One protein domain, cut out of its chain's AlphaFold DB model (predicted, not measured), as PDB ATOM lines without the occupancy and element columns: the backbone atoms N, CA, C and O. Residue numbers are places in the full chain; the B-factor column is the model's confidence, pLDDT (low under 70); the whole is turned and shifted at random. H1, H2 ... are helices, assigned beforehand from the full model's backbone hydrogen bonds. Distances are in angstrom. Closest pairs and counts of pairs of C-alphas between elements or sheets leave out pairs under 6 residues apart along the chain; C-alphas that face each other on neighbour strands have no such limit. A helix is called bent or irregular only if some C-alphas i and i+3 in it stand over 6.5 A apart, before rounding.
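AT A GLANCE: This is residues 91 to 141 of the 357 residues of an uncharacterized protein of Paramecium tetraurelia (UniProt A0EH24). A short helix, H1, packs on one long, sharply kinked helix, H2, whose arm after the kink makes much of the length; residues 102 to 111 loop between them, and residues 137 to 141 fold back beyond H2. The 51 printed residues hold two named helices, H1 then H2, and no named strand: all helix. The whole is compact, radius of gyration of the C-alphas 11.2 A, but elongated, spanning 32 by 19 by 16 A.

HOW THE PARTS SIT: H1, residues 98 to 101, touches H2, residues 112 to 136; their closest C-alphas, of Ile 101 and Leu 126, are 6.7 A apart. H2 has a kink of 107 degrees near residue 119 and is irregular, C-alphas 118 and 121 being 9.0 A apart. In H2, 19 of 21 O i to N i+4 pairs are within hydrogen-bond range; H1 is too short for such a pair.

IN THESE COORDINATES: H1 begins at C-alpha 98 (84.552, 29.993, 47.040) and measures 5.0 A. H2 measures 26.9 A from first to last C-alpha, ending at C-alpha 136 (66.607, 23.337, 42.162).

THE WHOLE: The farthest C-alphas, of Gly 109 and Gln 136, are 32.9 A apart. The printed part has no cut, and the H1 to H2 link is short. Residues 103 to 110 and 133 to 141 have pLDDT under 70.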
ATOM      1  N   ILE A  91      86.854  29.568  37.293       76.56
ATOM      2  CA  ILE A  91      86.682  30.629  38.287       76.56
ATOM      3  C   ILE A  91      88.000  30.792  39.069       76.56
ATOM      4  O   ILE A  91      88.517  29.803  39.610       76.56
ATOM      5  N   PRO A  92      88.554  32.017  39.179       78.38
ATOM      6  CA  PRO A  92      89.805  32.247  39.893       78.38
ATOM      7  C   PRO A  92      89.641  31.978  41.400       78.38
ATOM      8  O   PRO A  92      88.572  32.241  41.950       78.38
ATOM      9  N   PRO A  93      90.687  31.524  42.120       74.12
ATOM     10  CA  PRO A  93      90.610  31.276  43.568       74.12
ATOM     11  C   PRO A  93      90.259  32.513  44.413       74.12
ATOM     12  O   PRO A  93      89.817  32.373  45.548       74.12
ATOM     13  N   SER A  94      90.437  33.717  43.863       76.75
ATOM     14  CA  SER A  94      90.072  34.993  44.488       76.75
ATOM     15  C   SER A  94      88.578  35.338  44.402       76.75
ATOM     16  O   SER A  94      88.165  36.365  44.945       76.75
ATOM     17  N   ASP A  95      87.763  34.531  43.715       80.00
ATOM     18  CA  ASP A  95      86.326  34.777  43.591       80.00
ATOM     19  C   ASP A  95      85.591  34.516  44.928       80.00
ATOM     20  O   ASP A  95      85.772  33.459  45.543       80.00
ATOM     21  N   PRO A  96      84.728  35.442  45.397       75.94
ATOM     22  CA  PRO A  96      83.979  35.275  46.642       75.94
ATOM     23  C   PRO A  96      82.998  34.090  46.650       75.94
ATOM     24  O   PRO A  96      82.523  33.729  47.729       75.94
ATOM     25  N   ILE A  97      82.682  33.467  45.506       79.19
ATOM     26  CA  ILE A  97      81.867  32.242  45.454       79.19
ATOM     27  C   ILE A  97      82.508  31.098  46.254       79.19
ATOM     28  O   ILE A  97      81.810  30.321  46.906       79.19
ATOM     29  N   TRP A  98      83.842  31.037  46.304       80.75
ATOM     30  CA  TRP A  98      84.552  29.993  47.040       80.75
ATOM     31  C   TRP A  98      84.350  30.092  48.550       80.75
ATOM     32  O   TRP A  98      84.277  29.064  49.212       80.75
ATOM     33  N   LEU A  99      84.144  31.294  49.093       78.50
ATOM     34  CA  LEU A  99      83.824  31.493  50.514       78.50
ATOM     35  C   LEU A  99      82.389  31.068  50.883       78.50
ATOM     36  O   LEU A  99      82.055  31.025  52.064       78.50
ATOM     37  N   GLN A 100      81.541  30.783  49.888       73.62
ATOM     38  CA  GLN A 100      80.181  30.256  50.071       73.62
ATOM     39  C   GLN A 100      80.146  28.725  49.938       73.62
ATOM     40  O   GLN A 100      79.322  28.073  50.571       73.62
ATOM     41  N   ILE A 101      81.052  28.161  49.131       76.25
ATOM     42  CA  ILE A 101      81.161  26.720  48.854       76.25
ATOM     43  C   ILE A 101      82.082  26.011  49.861       76.25
ATOM     44  O   ILE A 101      81.846  24.858  50.217       76.25
ATOM     45  N   ILE A 102      83.154  26.677  50.304       76.69
ATOM     46  CA  ILE A 102      84.162  26.111  51.204       76.69
ATOM     47  C   ILE A 102      83.758  26.392  52.662       76.69
ATOM     48  O   ILE A 102      83.643  27.563  53.034       76.69
ATOM     49  N   PRO A 103      83.579  25.359  53.512       69.94
ATOM     50  CA  PRO A 103      83.261  25.549  54.927       69.94
ATOM     51  C   PRO A 103      84.330  26.378  55.648       69.94
ATOM     52  O   PRO A 103      85.527  26.145  55.484       69.94
ATOM     53  N   GLN A 104      83.922  27.328  56.492       67.56
ATOM     54  CA  GLN A 104      84.863  28.230  57.170       67.56
ATOM     55  C   GLN A 104      85.827  27.489  58.113       67.56
ATOM     56  O   GLN A 104      86.904  27.992  58.424       67.56
ATOM     57  N   GLU A 105      85.477  26.277  58.541       69.00
ATOM     58  CA  GLU A 105      86.320  25.374  59.319       69.00
ATOM     59  C   GLU A 105      87.584  24.952  58.560       69.00
ATOM     60  O   GLU A 105      88.646  24.868  59.177       69.00
ATOM     61  N   THR A 106      87.504  24.724  57.242       67.75
ATOM     62  CA  THR A 106      88.658  24.284  56.434       67.75
ATOM     63  C   THR A 106      89.595  25.437  56.063       67.75
ATOM     64  O   THR A 106      90.753  25.197  55.727       67.75
ATOM     65  N   LEU A 107      89.140  26.687  56.204       67.81
ATOM     66  CA  LEU A 107      89.935  27.903  55.984       67.81
ATOM     67  C   LEU A 107      90.758  28.335  57.213       67.81
ATOM     68  O   LEU A 107      91.586  29.235  57.107       67.81
ATOM     69  N   LYS A 108      90.588  27.695  58.382       63.81
ATOM     70  CA  LYS A 108      91.254  28.099  59.643       63.81
ATOM     71  C   LYS A 108      92.780  27.900  59.678       63.81
ATOM     72  O   LYS A 108      93.401  28.316  60.652       63.81
ATOM     73  N   GLY A 109      93.378  27.287  58.655       65.75
ATOM     74  CA  GLY A 109      94.830  27.075  58.557       65.75
ATOM     75  C   GLY A 109      95.439  27.223  57.157       65.75
ATOM     76  O   GLY A 109      96.654  27.110  57.033       65.75
ATOM     77  N   SER A 110      94.631  27.491  56.124       68.69
ATOM     78  CA  SER A 110      95.065  27.526  54.719       68.69
ATOM     79  C   SER A 110      94.309  28.605  53.947       68.69
ATOM     80  O   SER A 110      93.103  28.764  54.133       68.69
ATOM     81  N   SER A 111      94.989  29.316  53.042       78.00
ATOM     82  CA  SER A 111      94.307  30.238  52.123       78.00
ATOM     83  C   SER A 111      93.545  29.476  51.033       78.00
ATOM     84  O   SER A 111      93.852  28.315  50.737       78.00
ATOM     85  N   VAL A 112      92.575  30.135  50.390       74.31
ATOM     86  CA  VAL A 112      91.821  29.545  49.270       74.31
ATOM     87  C   VAL A 112      92.791  29.130  48.152       74.31
ATOM     88  O   VAL A 112      92.758  27.995  47.693       74.31
ATOM     89  N   GLU A 113      93.756  29.978  47.797       77.75
ATOM     90  CA  GLU A 113      94.789  29.709  46.781       77.75
ATOM     91  C   GLU A 113      95.689  28.505  47.113       77.75
ATOM     92  O   GLU A 113      96.267  27.888  46.211       77.75
ATOM     93  N   GLN A 114      95.861  28.179  48.397       73.31
ATOM     94  CA  GLN A 114      96.602  26.993  48.826       73.31
ATOM     95  C   GLN A 114      95.740  25.734  48.702       73.31
ATOM     96  O   GLN A 114      96.171  24.763  48.079       73.31
ATOM     97  N   LEU A 115      94.495  25.781  49.188       75.44
ATOM     98  CA  LEU A 115      93.534  24.686  49.034       75.44
ATOM     99  C   LEU A 115      93.309  24.340  47.550       75.44
ATOM    100  O   LEU A 115      93.314  23.164  47.180       75.44
ATOM    101  N   PHE A 116      93.204  25.349  46.680       76.88
ATOM    102  CA  PHE A 116      93.062  25.165  45.231       76.88
ATOM    103  C   PHE A 116      94.264  24.496  44.568       76.88
ATOM    104  O   PHE A 116      94.073  23.721  43.631       76.88
ATOM    105  N   ARG A 117      95.490  24.755  45.041       74.50
ATOM    106  CA  ARG A 117      96.693  24.089  44.515       74.50
ATOM    107  C   ARG A 117      96.732  22.601  44.844       74.50
ATOM    108  O   ARG A 117      97.246  21.829  44.043       74.50
ATOM    109  N   GLU A 118      96.185  22.209  45.988       70.31
ATOM    110  CA  GLU A 118      96.213  20.821  46.456       70.31
ATOM    111  C   GLU A 118      94.991  20.014  45.978       70.31
ATOM    112  O   GLU A 118      95.120  18.824  45.709       70.31
ATOM    113  N   ASN A 119      93.816  20.643  45.835       75.00
ATOM    114  CA  ASN A 119      92.540  19.937  45.646       75.00
ATOM    115  C   ASN A 119      91.602  20.564  44.582       75.00
ATOM    116  O   ASN A 119      90.380  20.473  44.721       75.00
ATOM    117  N   LYS A 120      92.128  21.178  43.497       77.31
ATOM    118  CA  LYS A 120      91.311  21.852  42.448       77.31
ATOM    119  C   LYS A 120      90.086  21.029  42.012       77.31
ATOM    120  O   LYS A 120      88.973  21.543  42.030       77.31
ATOM    121  N   GLN A 121      90.265  19.750  41.669       72.06
ATOM    122  CA  GLN A 121      89.176  18.891  41.173       72.06
ATOM    123  C   GLN A 121      88.008  18.748  42.167       72.06
ATOM    124  O   GLN A 121      86.849  18.768  41.754       72.06
ATOM    125  N   TYR A 122      88.289  18.668  43.472       76.50
ATOM    126  CA  TYR A 122      87.255  18.567  44.505       76.50
ATOM    127  C   TYR A 122      86.448  19.867  44.634       76.50
ATOM    128  O   TYR A 122      85.219  19.824  44.687       76.50
ATOM    129  N   PHE A 123      87.099  21.033  44.598       78.88
ATOM    130  CA  PHE A 123      86.378  22.310  44.653       78.88
ATOM    131  C   PHE A 123      85.521  22.558  43.409       78.88
ATOM    132  O   PHE A 123      84.408  23.065  43.537       78.88
ATOM    133  N   TYR A 124      85.967  22.125  42.227       78.50
ATOM    134  CA  TYR A 124      85.133  22.163  41.021       78.50
ATOM    135  C   TYR A 124      83.950  21.186  41.111       78.50
ATOM    136  O   TYR A 124      82.860  21.523  40.658       78.50
ATOM    137  N   HIS A 125      84.105  20.029  41.766       78.31
ATOM    138  CA  HIS A 125      82.978  19.138  42.059       78.31
ATOM    139  C   HIS A 125      81.949  19.791  43.000       78.31
ATOM    140  O   HIS A 125      80.752  19.752  42.695       78.31
ATOM    141  N   LEU A 126      82.395  20.445  44.082       77.06
ATOM    142  CA  LEU A 126      81.519  21.197  44.993       77.06
ATOM    143  C   LEU A 126      80.830  22.386  44.304       77.06
ATOM    144  O   LEU A 126      79.638  22.592  44.508       77.06
ATOM    145  N   LEU A 127      81.535  23.128  43.442       80.69
ATOM    146  CA  LEU A 127      80.953  24.174  42.588       80.69
ATOM    147  C   LEU A 127      79.844  23.608  41.689       80.69
ATOM    148  O   LEU A 127      78.777  24.202  41.546       80.69
ATOM    149  N   SER A 128      80.078  22.419  41.130       73.69
ATOM    150  CA  SER A 128      79.105  21.684  40.322       73.69
ATOM    151  C   SER A 128      77.840  21.322  41.122       73.69
ATOM    152  O   SER A 128      76.725  21.462  40.614       73.69
ATOM    153  N   GLN A 129      77.995  20.903  42.386       73.19
ATOM    154  CA  GLN A 129      76.872  20.631  43.288       73.19
ATOM    155  C   GLN A 129      76.132  21.925  43.652       73.19
ATOM    156  O   GLN A 129      74.909  21.980  43.547       73.19
ATOM    157  N   TYR A 130      76.868  22.989  43.984       76.69
ATOM    158  CA  TYR A 130      76.323  24.306  44.315       76.69
ATOM    159  C   TYR A 130      75.433  24.866  43.196       76.69
ATOM    160  O   TYR A 130      74.314  25.304  43.463       76.69
ATOM    161  N   PHE A 131      75.869  24.787  41.933       73.50
ATOM    162  CA  PHE A 131      75.035  25.201  40.798       73.50
ATOM    163  C   PHE A 131      73.811  24.296  40.586       73.50
ATOM    164  O   PHE A 131      72.732  24.810  40.288       73.50
ATOM    165  N   LYS A 132      73.935  22.975  40.782       70.31
ATOM    166  CA  LYS A 132      72.791  22.043  40.714       70.31
ATOM    167  C   LYS A 132      71.722  22.385  41.765       70.31
ATOM    168  O   LYS A 132      70.541  22.432  41.425       70.31
ATOM    169  N   GLU A 133      72.115  22.708  43.000       67.56
ATOM    170  CA  GLU A 133      71.168  23.079  44.066       67.56
ATOM    171  C   GLU A 133      70.598  24.500  43.914       67.56
ATOM    172  O   GLU A 133      69.408  24.701  44.152       67.56
ATOM    173  N   GLN A 134      71.389  25.470  43.433       64.12
ATOM    174  CA  GLN A 134      70.902  26.814  43.074       64.12
ATOM    175  C   GLN A 134      69.753  26.766  42.052       64.12
ATOM    176  O   GLN A 134      68.789  27.518  42.178       64.12
ATOM    177  N   ILE A 135      69.835  25.872  41.059       60.00
ATOM    178  CA  ILE A 135      68.798  25.701  40.027       60.00
ATOM    179  C   ILE A 135      67.551  24.994  40.588       60.00
ATOM    180  O   ILE A 135      66.437  25.296  40.166       60.00
ATOM    181  N   GLN A 136      67.719  24.071  41.541       58.06
ATOM    182  CA  GLN A 136      66.607  23.337  42.162       58.06
ATOM    183  C   GLN A 136      65.891  24.120  43.277       58.06
ATOM    184  O   GLN A 136      64.776  23.758  43.646       58.06
ATOM    185  N   GLY A 137      66.486  25.201  43.787       46.66
ATOM    186  CA  GLY A 137      65.845  26.148  44.710       46.66
ATOM    187  C   GLY A 137      65.723  25.685  46.167       46.66
ATOM    188  O   GLY A 137      65.337  26.489  47.014       46.66
ATOM    189  N   ASP A 138      66.084  24.438  46.474       53.34
ATOM    190  CA  ASP A 138      66.023  23.842  47.814       53.34
ATOM    191  C   ASP A 138      67.449  23.621  48.356       53.34
ATOM    192  O   ASP A 138      68.019  22.528  48.324       53.34
ATOM    193  N   PHE A 139      68.079  24.732  48.747       54.03
ATOM    194  CA  PHE A 139      69.507  24.819  49.061       54.03
ATOM    195  C   PHE A 139      69.823  24.228  50.445       54.03
ATOM    196  O   PHE A 139      69.584  24.874  51.471       54.03
ATOM    197  N   ASN A 140      70.381  23.012  50.496       54.88
ATOM    198  CA  ASN A 140      70.620  22.301  51.754       54.88
ATOM    199  C   ASN A 140      72.113  22.055  52.018       54.88
ATOM    200  O   ASN A 140      72.671  20.997  51.716       54.88
ATOM    201  N   MET A 141      72.717  23.009  52.731       51.78
ATOM    202  CA  MET A 141      74.124  22.995  53.146       51.78
ATOM    203  C   MET A 141      74.570  21.741  53.921       51.78
ATOM    204  O   MET A 141      75.766  21.473  53.981       51.78
TER     205      MET A 141